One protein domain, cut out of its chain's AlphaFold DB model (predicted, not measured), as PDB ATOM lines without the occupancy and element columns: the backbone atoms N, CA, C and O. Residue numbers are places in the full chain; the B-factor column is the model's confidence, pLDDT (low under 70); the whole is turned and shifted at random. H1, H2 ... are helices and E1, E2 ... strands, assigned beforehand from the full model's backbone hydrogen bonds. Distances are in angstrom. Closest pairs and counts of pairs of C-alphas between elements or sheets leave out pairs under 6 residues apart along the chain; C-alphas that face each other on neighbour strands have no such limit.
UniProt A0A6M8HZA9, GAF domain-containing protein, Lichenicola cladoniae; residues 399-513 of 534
ATOM      1  N   LEU A 399     361.244 311.012 452.588       82.12
ATOM      2  CA  LEU A 399     359.997 310.238 452.634       82.12
ATOM      3  C   LEU A 399     358.871 310.910 451.848       82.12
ATOM      4  O   LEU A 399     358.149 310.233 451.118       82.12
ATOM      5  N   ILE A 400     358.722 312.231 451.971       78.62
ATOM      6  CA  ILE A 400     357.708 312.967 451.209       78.62
ATOM      7  C   ILE A 400     358.017 312.894 449.706       78.62
ATOM      8  O   ILE A 400     357.110 312.640 448.912       78.62
ATOM      9  N   GLY A 401     359.285 313.054 449.311       76.00
ATOM     10  CA  GLY A 401     359.716 312.881 447.922       76.00
ATOM     11  C   GLY A 401     359.345 311.505 447.357       76.00
ATOM     12  O   GLY A 401     358.734 311.416 446.292       76.00
ATOM     13  N   GLU A 402     359.634 310.435 448.098       82.62
ATOM     14  CA  GLU A 402     359.316 309.058 447.702       82.62
ATOM     15  C   GLU A 402     357.801 308.812 447.598       82.62
ATOM     16  O   GLU A 402     357.333 308.213 446.627       82.62
ATOM     17  N   VAL A 403     357.009 309.307 448.557       79.81
ATOM     18  CA  VAL A 403     355.538 309.222 448.500       79.81
ATOM     19  C   VAL A 403     355.017 309.895 447.232       79.81
ATOM     20  O   VAL A 403     354.222 309.298 446.506       79.81
ATOM     21  N   ASN A 404     355.506 311.095 446.913       71.62
ATOM     22  CA  ASN A 404     355.074 311.824 445.723       71.62
ATOM     23  C   ASN A 404     355.425 311.085 444.428       71.62
ATOM     24  O   ASN A 404     354.593 311.009 443.519       71.62
ATOM     25  N   HIS A 405     356.620 310.496 444.350       75.44
ATOM     26  CA  HIS A 405     357.011 309.652 443.222       75.44
ATOM     27  C   HIS A 405     356.104 308.423 443.076       75.44
ATOM     28  O   HIS A 405     355.676 308.101 441.966       75.44
ATOM     29  N   ARG A 406     355.744 307.759 444.181       80.81
ATOM     30  CA  ARG A 406     354.832 306.604 444.151       80.81
ATOM     31  C   ARG A 406     353.430 306.980 443.705       80.81
ATOM     32  O   ARG A 406     352.871 306.271 442.874       80.81
ATOM     33  N   VAL A 407     352.890 308.099 444.190       80.38
ATOM     34  CA  VAL A 407     351.575 308.592 443.756       80.38
ATOM     35  C   VAL A 407     351.568 308.832 442.246       80.38
ATOM     36  O   VAL A 407     350.652 308.380 441.560       80.38
ATOM     37  N   GLN A 408     352.617 309.453 441.698       71.12
ATOM     38  CA  GLN A 408     352.740 309.655 440.249       71.12
ATOM     39  C   GLN A 408     352.784 308.331 439.476       71.12
ATOM     40  O   GLN A 408     352.065 308.176 438.488       71.12
ATOM     41  N   ASN A 409     353.580 307.366 439.942       78.44
ATOM     42  CA  ASN A 409     353.666 306.047 439.317       78.44
ATOM     43  C   ASN A 409     352.315 305.314 439.345       78.44
ATOM     44  O   ASN A 409     351.914 304.730 438.340       78.44
ATOM     45  N   SER A 410     351.585 305.379 440.460       82.62
ATOM     46  CA  SER A 410     350.253 304.781 440.584       82.62
ATOM     47  C   SER A 410     349.240 305.419 439.635       82.62
ATOM     48  O   SER A 410     348.498 304.690 438.980       82.62
ATOM     49  N   ILE A 411     349.225 306.751 439.499       84.38
ATOM     50  CA  ILE A 411     348.313 307.418 438.556       84.38
ATOM     51  C   ILE A 411     348.645 307.024 437.108       84.38
ATOM     52  O   ILE A 411     347.735 306.747 436.325       84.38
ATOM     53  N   LEU A 412     349.932 306.926 436.758       76.94
ATOM     54  CA  LEU A 412     350.362 306.507 435.422       76.94
ATOM     55  C   LEU A 412     349.938 305.066 435.093       76.94
ATOM     56  O   LEU A 412     349.519 304.799 433.968       76.94
ATOM     57  N   LEU A 413     350.001 304.146 436.061       82.19
ATOM     58  CA  LEU A 413     349.529 302.766 435.889       82.19
ATOM     59  C   LEU A 413     348.020 302.693 435.625       82.19
ATOM     60  O   LEU A 413     347.579 301.951 434.749       82.19
ATOM     61  N   VAL A 414     347.218 303.476 436.352       83.50
ATOM     62  CA  VAL A 414     345.766 303.534 436.116       83.50
ATOM     63  C   VAL A 414     345.481 304.119 434.731       83.50
ATOM     64  O   VAL A 414     344.659 303.582 433.989       83.50
ATOM     65  N   PHE A 415     346.205 305.170 434.343       80.12
ATOM     66  CA  PHE A 415     346.095 305.785 433.022       80.12
ATOM     67  C   PHE A 415     346.382 304.795 431.878       80.12
ATOM     68  O   PHE A 415     345.619 304.744 430.910       80.12
ATOM     69  N   THR A 416     347.445 303.987 431.974       82.38
ATOM     70  CA  THR A 416     347.782 302.999 430.932       82.38
ATOM     71  C   THR A 416     346.772 301.857 430.875       82.38
ATOM     72  O   THR A 416     346.383 301.453 429.779       82.38
ATOM     73  N   PHE A 417     346.293 301.373 432.024       84.56
ATOM     74  CA  PHE A 417     345.284 300.315 432.086       84.56
ATOM     75  C   PHE A 417     343.958 300.744 431.444       84.56
ATOM     76  O   PHE A 417     343.402 300.007 430.631       84.56
ATOM     77  N   LEU A 418     343.495 301.964 431.738       84.06
ATOM     78  CA  LEU A 418     342.297 302.528 431.108       84.06
ATOM     79  C   LEU A 418     342.465 302.685 429.593       84.06
ATOM     80  O   LEU A 418     341.541 302.369 428.852       84.06
ATOM     81  N   GLY A 419     343.646 303.103 429.122       82.50
ATOM     82  CA  GLY A 419     343.939 303.186 427.687       82.50
ATOM     83  C   GLY A 419     343.921 301.821 426.989       82.50
ATOM     84  O   GLY A 419     343.380 301.686 425.894       82.50
ATOM     85  N   LEU A 420     344.459 300.776 427.630       83.69
ATOM     86  CA  LEU A 420     344.393 299.412 427.097       83.69
ATOM     87  C   LEU A 420     342.950 298.890 427.033       83.69
ATOM     88  O   LEU A 420     342.578 298.278 426.032       83.69
ATOM     89  N   GLN A 421     342.129 299.160 428.056       83.19
ATOM     90  CA  GLN A 421     340.703 298.800 428.061       83.19
ATOM     91  C   GLN A 421     339.898 299.572 427.010       83.19
ATOM     92  O   GLN A 421     339.054 298.987 426.334       83.19
ATOM     93  N   ALA A 422     340.193 300.860 426.819       82.31
ATOM     94  CA  ALA A 422     339.568 301.672 425.779       82.31
ATOM     95  C   ALA A 422     339.867 301.107 424.381       82.31
ATOM     96  O   ALA A 422     338.958 300.970 423.569       82.31
ATOM     97  N   ASN A 423     341.115 300.700 424.128       80.19
ATOM     98  CA  ASN A 423     341.542 300.148 422.838       80.19
ATOM     99  C   ASN A 423     341.038 298.723 422.554       80.19
ATOM    100  O   ASN A 423     341.020 298.307 421.399       80.19
ATOM    101  N   THR A 424     340.671 297.956 423.585       79.81
ATOM    102  CA  THR A 424     340.141 296.585 423.440       79.81
ATOM    103  C   THR A 424     338.613 296.524 423.443       79.81
ATOM    104  O   THR A 424     338.044 295.504 423.054       79.81
ATOM    105  N   SER A 425     337.937 297.604 423.844       79.62
ATOM    106  CA  SER A 425     336.481 297.718 423.793       79.62
ATOM    107  C   SER A 425     335.984 297.873 422.355       79.62
ATOM    108  O   SER A 425     336.487 298.692 421.593       79.62
ATOM    109  N   THR A 426     334.937 297.131 421.994       74.00
ATOM    110  CA  THR A 426     334.197 297.302 420.732       74.00
ATOM    111  C   THR A 426     332.994 298.240 420.867       74.00
ATOM    112  O   THR A 426     332.351 298.563 419.870       74.00
ATOM    113  N   ASN A 427     332.678 298.687 422.089       86.94
ATOM    114  CA  ASN A 427     331.608 299.642 422.362       86.94
ATOM    115  C   ASN A 427     332.159 301.077 422.346       86.94
ATOM    116  O   ASN A 427     332.977 301.434 423.199       86.94
ATOM    117  N   VAL A 428     331.665 301.882 421.399       77.94
ATOM    118  CA  VAL A 428     332.059 303.282 421.177       77.94
ATOM    119  C   VAL A 428     331.741 304.165 422.391       77.94
ATOM    120  O   VAL A 428     332.592 304.950 422.797       77.94
ATOM    121  N   GLU A 429     330.585 303.993 423.040       77.88
ATOM    122  CA  GLU A 429     330.224 304.775 424.237       77.88
ATOM    123  C   GLU A 429     331.153 304.461 425.421       77.88
ATOM    124  O   GLU A 429     331.575 305.357 426.154       77.88
ATOM    125  N   LEU A 430     331.524 303.186 425.593       80.00
ATOM    126  CA  LEU A 430     332.459 302.764 426.640       80.00
ATOM    127  C   LEU A 430     333.884 303.260 426.354       80.00
ATOM    128  O   LEU A 430     334.585 303.683 427.272       80.00
ATOM    129  N   GLN A 431     334.305 303.241 425.089       79.31
ATOM    130  CA  GLN A 431     335.603 303.762 424.664       79.31
ATOM    131  C   GLN A 431     335.709 305.272 424.925       79.31
ATOM    132  O   GLN A 431     336.706 305.729 425.483       79.31
ATOM    133  N   GLU A 432     334.665 306.041 424.605       76.19
ATOM    134  CA  GLU A 432     334.609 307.477 424.898       76.19
ATOM    135  C   GLU A 432     334.619 307.774 426.403       76.19
ATOM    136  O   GLU A 432     335.315 308.696 426.840       76.19
ATOM    137  N   ALA A 433     333.898 306.988 427.210       77.12
ATOM    138  CA  ALA A 433     333.871 307.136 428.664       77.12
ATOM    139  C   ALA A 433     335.225 306.807 429.325       77.12
ATOM    140  O   ALA A 433     335.644 307.496 430.258       77.12
ATOM    141  N   LEU A 434     335.939 305.789 428.834       80.31
ATOM    142  CA  LEU A 434     337.273 305.423 429.325       80.31
ATOM    143  C   LEU A 434     338.339 306.444 428.908       80.31
ATOM    144  O   LEU A 434     339.189 306.805 429.721       80.31
ATOM    145  N   GLU A 435     338.268 306.966 427.683       76.44
ATOM    146  CA  GLU A 435     339.127 308.067 427.237       76.44
ATOM    147  C   GLU A 435     338.870 309.357 428.024       76.44
ATOM    148  O   GLU A 435     339.802 310.096 428.343       76.44
ATOM    149  N   GLU A 436     337.620 309.611 428.413       73.12
ATOM    150  CA  GLU A 436     337.277 310.711 429.310       73.12
ATOM    151  C   GLU A 436     337.874 310.517 430.710       73.12
ATOM    152  O   GLU A 436     338.535 311.418 431.227       73.12
ATOM    153  N   ALA A 437     337.736 309.327 431.303       78.00
ATOM    154  CA  ALA A 437     338.362 309.006 432.588       78.00
ATOM    155  C   ALA A 437     339.895 309.147 432.533       78.00
ATOM    156  O   ALA A 437     340.520 309.660 433.464       78.00
ATOM    157  N   ARG A 438     340.498 308.753 431.407       78.94
ATOM    158  CA  ARG A 438     341.931 308.879 431.140       78.94
ATOM    159  C   ARG A 438     342.374 310.346 431.076       78.94
ATOM    160  O   ARG A 438     343.372 310.698 431.702       78.94
ATOM    161  N   ARG A 439     341.617 311.216 430.394       72.69
ATOM    162  CA  ARG A 439     341.872 312.672 430.360       72.69
ATOM    163  C   ARG A 439     341.823 313.298 431.756       72.69
ATOM    164  O   ARG A 439     342.729 314.052 432.112       72.69
ATOM    165  N   ARG A 440     340.825 312.938 432.568       73.56
ATOM    166  CA  ARG A 440     340.680 313.454 433.942       73.56
ATOM    167  C   ARG A 440     341.801 312.992 434.869       73.56
ATOM    168  O   ARG A 440     342.331 313.785 435.640       73.56
ATOM    169  N   LEU A 441     342.229 311.734 434.769       77.81
ATOM    170  CA  LEU A 441     343.360 311.231 435.557       77.81
ATOM    171  C   LEU A 441     344.677 311.936 435.218       77.81
ATOM    172  O   LEU A 441     345.453 312.234 436.125       77.81
ATOM    173  N   THR A 442     344.915 312.264 433.946       72.62
ATOM    174  CA  THR A 442     346.080 313.067 433.541       72.62
ATOM    175  C   THR A 442     346.043 314.467 434.138       72.62
ATOM    176  O   THR A 442     347.071 314.947 434.609       72.62
ATOM    177  N   ALA A 443     344.869 315.104 434.170       68.88
ATOM    178  CA  ALA A 443     344.685 316.405 434.806       68.88
ATOM    179  C   ALA A 443     345.067 316.369 436.295       68.88
ATOM    180  O   ALA A 443     345.870 317.184 436.755       68.88
ATOM    181  N   VAL A 444     344.576 315.365 437.032       75.69
ATOM    182  CA  VAL A 444     344.925 315.169 438.449       75.69
ATOM    183  C   VAL A 444     346.424 314.905 438.623       75.69
ATOM    184  O   VAL A 444     347.053 315.485 439.508       75.69
ATOM    185  N   ALA A 445     347.026 314.074 437.764       73.88
ATOM    186  CA  ALA A 445     348.459 313.781 437.798       73.88
ATOM    187  C   ALA A 445     349.317 315.033 437.590       73.88
ATOM    188  O   ALA A 445     350.350 315.199 438.242       73.88
ATOM    189  N   LEU A 446     348.897 315.910 436.678       70.38
ATOM    190  CA  LEU A 446     349.617 317.124 436.318       70.38
ATOM    191  C   LEU A 446     349.561 318.161 437.448       70.38
ATOM    192  O   LEU A 446     350.603 318.678 437.861       70.38
ATOM    193  N   VAL A 447     348.372 318.364 438.027       72.88
ATOM    194  CA  VAL A 447     348.166 319.185 439.230       72.88
ATOM    195  C   VAL A 447     349.020 318.668 440.394       72.88
ATOM    196  O   VAL A 447     349.765 319.436 441.005       72.88
ATOM    197  N   HIS A 448     348.994 317.355 440.652       73.00
ATOM    198  CA  HIS A 448     349.780 316.728 441.716       73.00
ATOM    199  C   HIS A 448     351.294 316.862 441.479       73.00
ATOM    200  O   HIS A 448     352.054 317.163 442.398       73.00
ATOM    201  N   ARG A 449     351.769 316.671 440.241       69.50
ATOM    202  CA  ARG A 449     353.190 316.811 439.894       69.50
ATOM    203  C   ARG A 449     353.691 318.238 440.069       69.50
ATOM    204  O   ARG A 449     354.834 318.395 440.483       69.50
ATOM    205  N   ARG A 450     352.885 319.254 439.746       71.19
ATOM    206  CA  ARG A 450     353.313 320.660 439.813       71.19
ATOM    207  C   ARG A 450     353.429 321.155 441.249       71.19
ATOM    208  O   ARG A 450     354.426 321.779 441.593       71.19
ATOM    209  N   LEU A 451     352.452 320.822 442.085       68.94
ATOM    210  CA  LEU A 451     352.387 321.311 443.464       68.94
ATOM    211  C   LEU A 451     353.435 320.669 444.382       68.94
ATOM    212  O   LEU A 451     353.846 321.282 445.359       68.94
ATOM    213  N   TYR A 452     353.918 319.472 444.038       65.31
ATOM    214  CA  TYR A 452     354.878 318.717 444.848       65.31
ATOM    215  C   TYR A 452     356.294 318.620 444.243       65.31
ATOM    216  O   TYR A 452     357.121 317.868 444.756       65.31
ATOM    217  N   ARG A 453     356.595 319.355 443.156       60.09
ATOM    218  CA  ARG A 453     357.935 319.393 442.520       60.09
ATOM    219  C   ARG A 453     358.882 320.456 443.082       60.09
ATOM    220  O   ARG A 453     360.079 320.357 442.826       60.09
ATOM    221  N   GLY A 454     358.358 321.484 443.745       58.62
ATOM    222  CA  GLY A 454     359.161 322.509 444.417       58.62
ATOM    223  C   GLY A 454     359.465 322.113 445.859       58.62
ATOM    224  O   GLY A 454     358.704 321.340 446.447       58.62
ATOM    225  N   ASP A 455     360.552 322.653 446.425       52.09
ATOM    226  CA  ASP A 455     360.792 322.632 447.876       52.09
ATOM    227  C   ASP A 455     359.492 323.008 448.577       52.09
ATOM    228  O   ASP A 455     358.899 324.015 448.212       52.09
ATOM    229  N   HIS A 456     359.013 322.168 449.495       55.22
ATOM    230  CA  HIS A 456     357.672 322.219 450.081       55.22
ATOM    231  C   HIS A 456     357.235 323.626 450.512       55.22
ATOM    232  O   HIS A 456     357.397 324.008 451.669       55.22
ATOM    233  N   VAL A 457     356.637 324.385 449.593       59.53
ATOM    234  CA  VAL A 457     356.038 325.667 449.922       59.53
ATOM    235  C   VAL A 457     354.601 325.370 450.325       59.53
ATOM    236  O   VAL A 457     353.822 324.808 449.556       59.53
ATOM    237  N   GLU A 458     354.238 325.738 451.552       67.00
ATOM    238  CA  GLU A 458     352.848 325.706 452.040       67.00
ATOM    239  C   GLU A 458     351.919 326.600 451.191       67.00
ATOM    240  O   GLU A 458     350.693 326.539 451.303       67.00
ATOM    241  N   VAL A 459     352.516 327.430 450.333       74.81
ATOM    242  CA  VAL A 459     351.880 328.476 449.551       74.81
ATOM    243  C   VAL A 459     352.500 328.531 448.155       74.81
ATOM    244  O   VAL A 459     353.715 328.569 448.012       74.81
ATOM    245  N   VAL A 460     351.683 328.585 447.110       79.25
ATOM    246  CA  VAL A 460     352.136 328.702 445.718       79.25
ATOM    247  C   VAL A 460     351.723 330.043 445.123       79.25
ATOM    248  O   VAL A 460     350.695 330.608 445.498       79.25
ATOM    249  N   ASP A 461     352.516 330.554 444.182       84.44
ATOM    250  CA  ASP A 461     352.099 331.678 443.342       84.44
ATOM    251  C   ASP A 461     351.016 331.195 442.369       84.44
ATOM    252  O   ASP A 461     351.285 330.464 441.413       84.44
ATOM    253  N   GLY A 462     349.776 331.585 442.652       84.69
ATOM    254  CA  GLY A 462     348.581 331.197 441.925       84.69
ATOM    255  C   GLY A 462     348.572 331.662 440.473       84.69
ATOM    256  O   GLY A 462     348.075 330.923 439.628       84.69
ATOM    257  N   ALA A 463     349.147 332.829 440.158       87.50
ATOM    258  CA  ALA A 463     349.187 333.320 438.779       87.50
ATOM    259  C   ALA A 463     350.088 332.429 437.928       87.50
ATOM    260  O   ALA A 463     349.651 331.877 436.919       87.50
ATOM    261  N   ARG A 464     351.313 332.198 438.406       83.69
ATOM    262  CA  ARG A 464     352.270 331.315 437.737       83.69
ATOM    263  C   ARG A 464     351.753 329.878 437.647       83.69
ATOM    264  O   ARG A 464     351.891 329.236 436.611       83.69
ATOM    265  N   TYR A 465     351.131 329.387 438.718       83.00
ATOM    266  CA  TYR A 465     350.532 328.055 438.755       83.00
ATOM    267  C   TYR A 465     349.432 327.875 437.695       83.00
ATOM    268  O   TYR A 465     349.446 326.880 436.972       83.00
ATOM    269  N   ILE A 466     348.501 328.831 437.584       86.62
ATOM    270  CA  ILE A 466     347.398 328.797 436.610       86.62
ATOM    271  C   ILE A 466     347.923 328.920 435.178       86.62
ATOM    272  O   ILE A 466     347.473 328.183 434.303       86.62
ATOM    273  N   GLU A 467     348.880 329.814 434.933       86.06
ATOM    274  CA  GLU A 467     349.486 330.010 433.613       86.06
ATOM    275  C   GLU A 467     350.142 328.724 433.093       86.06
ATOM    276  O   GLU A 467     349.859 328.269 431.982       86.06
ATOM    277  N   GLU A 468     350.956 328.085 433.933       79.88
ATOM    278  CA  GLU A 468     351.640 326.835 433.607       79.88
ATOM    279  C   GLU A 468     350.650 325.663 433.455       79.88
ATOM    280  O   GLU A 468     350.781 324.866 432.526       79.88
ATOM    281  N   LEU A 469     349.622 325.577 434.313       82.38
ATOM    282  CA  LEU A 469     348.576 324.550 434.229       82.38
ATOM    283  C   LEU A 469     347.762 324.660 432.934       82.38
ATOM    284  O   LEU A 469     347.472 323.643 432.296       82.38
ATOM    285  N   CYS A 470     347.405 325.881 432.530       82.56
ATOM    286  CA  CYS A 470     346.753 326.143 431.254       82.56
ATOM    287  C   CYS A 470     347.645 325.686 430.097       82.56
ATOM    288  O   CYS A 470     347.203 324.884 429.276       82.56
ATOM    289  N   ALA A 471     348.905 326.135 430.053       78.81
ATOM    290  CA  ALA A 471     349.845 325.789 428.986       78.81
ATOM    291  C   ALA A 471     350.003 324.267 428.810       78.81
ATOM    292  O   ALA A 471     349.898 323.753 427.691       78.81
ATOM    293  N   ASP A 472     350.174 323.542 429.917       75.25
ATOM    294  CA  ASP A 472     350.271 322.083 429.915       75.25
ATOM    295  C   ASP A 472     348.972 321.439 429.407       75.25
ATOM    296  O   ASP A 472     349.013 320.582 428.525       75.25
ATOM    297  N   THR A 473     347.811 321.882 429.897       74.56
ATOM    298  CA  THR A 473     346.495 321.348 429.503       74.56
ATOM    299  C   THR A 473     346.236 321.531 428.000       74.56
ATOM    300  O   THR A 473     345.819 320.592 427.320       74.56
ATOM    301  N   PHE A 474     346.569 322.697 427.439       73.38
ATOM    302  CA  PHE A 474     346.394 322.979 426.009       73.38
ATOM    303  C   PHE A 474     347.342 322.194 425.105       73.38
ATOM    304  O   PHE A 474     346.952 321.832 423.992       73.38
ATOM    305  N   SER A 475     348.549 321.861 425.577       68.75
ATOM    306  CA  SER A 475     349.476 321.014 424.814       68.75
ATOM    307  C   SER A 475     348.868 319.648 424.454       68.75
ATOM    308  O   SER A 475     349.158 319.107 423.388       68.75
ATOM    309  N   PHE A 476     347.951 319.135 425.285       64.69
ATOM    310  CA  PHE A 476     347.215 317.892 425.041       64.69
ATOM    311  C   PHE A 476     345.979 318.056 424.147       64.69
ATOM    312  O   PHE A 476     345.505 317.073 423.581       64.69
ATOM    313  N   MET A 477     345.434 319.269 424.030       66.31
ATOM    314  CA  MET A 477     344.138 319.535 423.389       66.31
ATOM    315  C   MET A 477     344.262 320.052 421.945       66.31
ATOM    316  O   MET A 477     343.266 320.070 421.226       66.31
ATOM    317  N   GLY A 478     345.477 320.400 421.503       63.59
ATOM    318  CA  GLY A 478     345.790 320.836 420.136       63.59
ATOM    319  C   GLY A 478     346.077 322.340 420.028       63.59
ATOM    320  O   GLY A 478     345.492 323.155 420.739       63.59
ATOM    321  N   GLN A 479     346.987 322.726 419.124       60.78
ATOM    322  CA  GLN A 479     347.508 324.103 419.027       60.78
ATOM    323  C   GLN A 479     346.481 325.151 418.566       60.78
ATOM    324  O   GLN A 479     346.679 326.341 418.814       60.78
ATOM    325  N   ASP A 480     345.383 324.749 417.923       65.50
ATOM    326  CA  ASP A 480     344.377 325.697 417.426       65.50
ATOM    327  C   ASP A 480     343.599 326.387 418.553       65.50
ATOM    328  O   ASP A 480     343.219 327.550 418.418       65.50
ATOM    329  N   TRP A 481     343.450 325.724 419.702       68.88
ATOM    330  CA  TRP A 481     342.781 326.289 420.875       68.88
ATOM    331  C   TRP A 481     343.596 327.363 421.597       68.88
ATOM    332  O   TRP A 481     343.014 328.234 422.241       68.88
ATOM    333  N   ALA A 482     344.923 327.361 421.446       65.44
ATOM    334  CA  ALA A 482     345.795 328.345 422.088       65.44
ATOM    335  C   ALA A 482     345.459 329.790 421.669       65.44
ATOM    336  O   ALA A 482     345.650 330.719 422.446       65.44
ATOM    337  N   LYS A 483     344.900 329.981 420.464       71.88
ATOM    338  CA  LYS A 483     344.481 331.293 419.934       71.88
ATOM    339  C   LYS A 483     343.229 331.857 420.616       71.88
ATOM    340  O   LYS A 483     342.952 333.043 420.477       71.88
ATOM    341  N   HIS A 484     342.468 331.015 421.314       74.62
ATOM    342  CA  HIS A 484     341.226 331.388 421.992       74.62
ATOM    343  C   HIS A 484     341.409 331.620 423.498       74.62
ATOM    344  O   HIS A 484     340.449 331.974 424.180       74.62
ATOM    345  N   LEU A 485     342.625 331.438 424.021       76.31
ATOM    346  CA  LEU A 485     342.940 331.652 425.427       76.31
ATOM    347  C   LEU A 485     343.507 333.057 425.647       76.31
ATOM    348  O   LEU A 485     344.528 333.423 425.070       76.31
ATOM    349  N   ALA A 486     342.884 333.804 426.551       83.69
ATOM    350  CA  ALA A 486     343.450 335.017 427.124       83.69
ATOM    351  C   ALA A 486     343.559 334.829 428.639       83.69
ATOM    352  O   ALA A 486     342.578 334.469 429.291       83.69
ATOM    353  N   LEU A 487     344.754 335.046 429.184       86.44
ATOM    354  CA  LEU A 487     345.018 334.990 430.617       86.44
ATOM    355  C   LEU A 487     345.279 336.411 431.116       86.44
ATOM    356  O   LEU A 487     346.193 337.073 430.634       86.44
ATOM    357  N   ASP A 488     344.481 336.857 432.081       90.25
ATOM    358  CA  ASP A 488     344.718 338.079 432.850       90.25
ATOM    359  C   ASP A 488     344.804 337.681 434.324       90.25
ATOM    360  O   ASP A 488     343.796 337.398 434.976       90.25
ATOM    361  N   LEU A 489     346.034 337.507 434.805       89.31
ATOM    362  CA  LEU A 489     346.325 336.902 436.098       89.31
ATOM    363  C   LEU A 489     347.111 337.886 436.959       89.31
ATOM    364  O   LEU A 489     348.149 338.402 436.549       89.31
ATOM    365  N   MET A 490     346.647 338.092 438.189       88.06
ATOM    366  CA  MET A 490     347.375 338.858 439.195       88.06
ATOM    367  C   MET A 490     348.128 337.902 440.132       88.06
ATOM    368  O   MET A 490     347.503 336.956 440.624       88.06
ATOM    369  N   PRO A 491     349.424 338.137 440.426       86.19
ATOM    370  CA  PRO A 491     350.175 337.333 441.387       86.19
ATOM    371  C   PRO A 491     349.461 337.280 442.734       86.19
ATOM    372  O   PRO A 491     349.184 338.310 443.354       86.19
ATOM    373  N   VAL A 492     349.147 336.070 443.185       88.69
ATOM    374  CA  VAL A 492     348.450 335.835 444.449       88.69
ATOM    375  C   VAL A 492     348.998 334.583 445.101       88.69
ATOM    376  O   VAL A 492     349.154 333.547 444.466       88.69
ATOM    377  N   LEU A 493     349.296 334.676 446.388       86.56
ATOM    378  CA  LEU A 493     349.776 333.554 447.174       86.56
ATOM    379  C   LEU A 493     348.587 332.719 447.662       86.56
ATOM    380  O   LEU A 493     347.730 333.217 448.394       86.56
ATOM    381  N   ILE A 494     348.520 331.455 447.241       86.25
ATOM    382  CA  ILE A 494     347.419 330.533 447.550       86.25
ATOM    383  C   ILE A 494     347.976 329.326 448.301       86.25
ATOM    384  O   ILE A 494     348.990 328.764 447.901       86.25
ATOM    385  N   ALA A 495     347.304 328.903 449.372       82.81
ATOM    386  CA  ALA A 495     347.648 327.667 450.070       82.81
ATOM    387  C   ALA A 495     347.581 326.455 449.117       82.81
ATOM    388  O   ALA A 495     346.686 326.362 448.271       82.81
ATOM    389  N   THR A 496     348.539 325.535 449.235       77.56
ATOM    390  CA  THR A 496     348.730 324.428 448.279       77.56
ATOM    391  C   THR A 496     347.487 323.540 448.137       77.56
ATOM    392  O   THR A 496     347.152 323.124 447.031       77.56
ATOM    393  N   ASP A 497     346.743 323.311 449.219       72.94
ATOM    394  CA  ASP A 497     345.472 322.571 449.242       72.94
ATOM    395  C   ASP A 497     344.373 323.229 448.383       72.94
ATOM    396  O   ASP A 497     343.672 322.570 447.603       72.94
ATOM    397  N   ARG A 498     344.254 324.556 448.464       82.25
ATOM    398  CA  ARG A 498     343.347 325.347 447.629       82.25
ATOM    399  C   ARG A 498     343.819 325.387 446.186       82.25
ATOM    400  O   ARG A 498     342.981 325.311 445.292       82.25
ATOM    401  N   ALA A 499     345.128 325.448 445.949       82.69
ATOM    402  CA  ALA A 499     345.689 325.388 444.604       82.69
ATOM    403  C   ALA A 499     345.387 324.045 443.915       82.69
ATOM    404  O   ALA A 499     344.989 324.065 442.754       82.69
ATOM    405  N   VAL A 500     345.453 322.904 444.627       77.19
ATOM    406  CA  VAL A 500     344.997 321.596 444.097       77.19
ATOM    407  C   VAL A 500     343.549 321.696 443.622       77.19
ATOM    408  O   VAL A 500     343.228 321.328 442.493       77.19
ATOM    409  N   THR A 501     342.670 322.200 444.489       80.62
ATOM    410  CA  THR A 501     341.226 322.268 444.221       80.62
ATOM    411  C   THR A 501     340.927 323.182 443.032       80.62
ATOM    412  O   THR A 501     340.167 322.809 442.138       80.62
ATOM    413  N   LEU A 502     341.560 324.356 442.989       84.81
ATOM    414  CA  LEU A 502     341.441 325.308 441.885       84.81
ATOM    415  C   LEU A 502     341.972 324.730 440.576       84.81
ATOM    416  O   LEU A 502     341.333 324.900 439.543       84.81
ATOM    417  N   GLY A 503     343.098 324.016 440.623       81.88
ATOM    418  CA  GLY A 503     343.662 323.354 439.457       81.88
ATOM    419  C   GLY A 503     342.714 322.318 438.866       81.88
ATOM    420  O   GLY A 503     342.463 322.337 437.668       81.88
ATOM    421  N   LEU A 504     342.111 321.471 439.707       80.06
ATOM    422  CA  LEU A 504     341.125 320.481 439.262       80.06
ATOM    423  C   LEU A 504     339.898 321.135 438.615       80.06
ATOM    424  O   LEU A 504     339.492 320.730 437.528       80.06
ATOM    425  N   VAL A 505     339.332 322.162 439.258       84.50
ATOM    426  CA  VAL A 505     338.179 322.903 438.718       84.50
ATOM    427  C   VAL A 505     338.531 323.540 437.377       84.50
ATOM    428  O   VAL A 505     337.774 323.411 436.418       84.50
ATOM    429  N   LEU A 506     339.686 324.203 437.293       85.69
ATOM    430  CA  LEU A 506     340.132 324.860 436.073       85.69
ATOM    431  C   LEU A 506     340.342 323.853 434.944       85.69
ATOM    432  O   LEU A 506     339.861 324.082 433.839       85.69
ATOM    433  N   THR A 507     341.011 322.729 435.200       78.69
ATOM    434  CA  THR A 507     341.243 321.734 434.153       78.69
ATOM    435  C   THR A 507     339.935 321.112 433.656       78.69
ATOM    436  O   THR A 507     339.769 320.963 432.447       78.69
ATOM    437  N   GLU A 508     338.968 320.829 434.535       79.19
ATOM    438  CA  GLU A 508     337.630 320.375 434.121       79.19
ATOM    439  C   GLU A 508     336.898 321.426 433.279       79.19
ATOM    440  O   GLU A 508     336.276 321.090 432.268       79.19
ATOM    441  N   LEU A 509     336.981 322.706 433.653       83.81
ATOM    442  CA  LEU A 509     336.402 323.794 432.863       83.81
ATOM    443  C   LEU A 509     337.035 323.858 431.470       83.81
ATOM    444  O   LEU A 509     336.310 323.871 430.481       83.81
ATOM    445  N   LEU A 510     338.367 323.816 431.383       80.00
ATOM    446  CA  LEU A 510     339.099 323.848 430.116       80.00
ATOM    447  C   LEU A 510     338.742 322.657 429.214       80.00
ATOM    448  O   LEU A 510     338.436 322.843 428.033       80.00
ATOM    449  N   ILE A 511     338.722 321.439 429.765       75.12
ATOM    450  CA  ILE A 511     338.360 320.221 429.024       75.12
ATOM    451  C   ILE A 511     336.920 320.312 428.499       75.12
ATOM    452  O   ILE A 511     336.677 320.038 427.320       75.12
ATOM    453  N   ASN A 512     335.968 320.731 429.337       78.06
ATOM    454  CA  ASN A 512     334.567 320.868 428.934       78.06
ATOM    455  C   ASN A 512     334.378 321.971 427.885       78.06
ATOM    456  O   ASN A 512     333.663 321.763 426.903       78.06
ATOM    457  N   SER A 513     335.050 323.114 428.037       81.62
ATOM    458  CA  SER A 513     335.048 324.176 427.029       81.62
ATOM    459  C   SER A 513     335.519 323.650 425.672       81.62
ATOM    460  O   SER A 513     334.845 323.884 424.672       81.62
TER     461      SER A 513
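This is residues 399 to 513 of the 534 residues of the protein "GAF domain-containing protein" of Lichenicola cladoniae (UniProt A0A6M8HZA9). A long helical hairpin of H1 and H2 is joined to two shorter helices, H3 and H5, which pack on the second half of H2 in a three-helix bundle, while H1 lies along the side of H2 away from them. A tiny two-stranded sheet, E1 and E2, sits where H3 and H5 begin, and the small helix H4 lies near the other end of H3, with residues 485 to 492 running back from it to the sheet. The printed part has 115 residues, with five named helices and two named strands in the order H1, H2, E1, H3, H4, E2, H5; the class is mostly helix, and the sheet, in the order E1, E2, is antiparallel. The whole is flat, spanning 47 by 41 by 19 A, and only just compact, close to loose, with a radius of gyration of the C-alphas of 15.7 A.

E1, residues 459 to 461, and E2, residues 493 to 495, are antiparallel at 141 degrees; N 460 and O 494 are within hydrogen-bond range at 2.8 A, and N 494 and O 460 at 2.9 A. H3, residues 462 to 477, and H5, residues 496 to 513, touch, with closest C-alphas Gly 462 and Ala 499 at 7.0 A; they run the same way at a steep tilt of 36 degrees, only just past shallow. The hub is H2, residues 428 to 451. With residues 440 to 451 alone it touches H5, closest C-alphas Val 447 and Gly 503 at 6.1 A, opposite ways at a shallow tilt of 33 degrees, only just short of steep. With residues 443 to 450 alone it touches H3, closest C-alphas Val 447 and Leu 469 at 7.3 A, opposite ways at a shallow tilt of 31 degrees. H1, residues 399 to 424, forms a hairpin with H2 at a shallow tilt of 15 degrees, closest C-alphas Ala 422 and Gln 431 at 4.6 A; it is apart from H3 and H5. H4, residues 479 to 484, is close to H3 but not clearly touching, closest C-alphas Phe 474 and Ala 482 at 6.7 A. Each O i to N i+4 pair is within hydrogen-bond range in H1, H2 and H5; in H3 it is 10 of 12, and in H4 0 of 2, beside 2 of 3 O i to N i+3 pairs.

H1 begins at C-alpha 399, (359.997, 310.238, 452.634), and measures 37.9 A; H2 measures 35.1 A. H3 measures 22.3 A, H4 10.1 A, E1 7.0 A and E2 6.9 A. H5 measures 25.3 A and ends at C-alpha 513, (335.048, 324.176, 427.029).

The C-alphas farthest apart, Thr 426 and Pro 491, are 47.8 A apart. The printed part has no cut and no long link. Mean pLDDT of the printed part is 77.4; residues 443, 449, 451 to 458 and 475 to 482 are under 70.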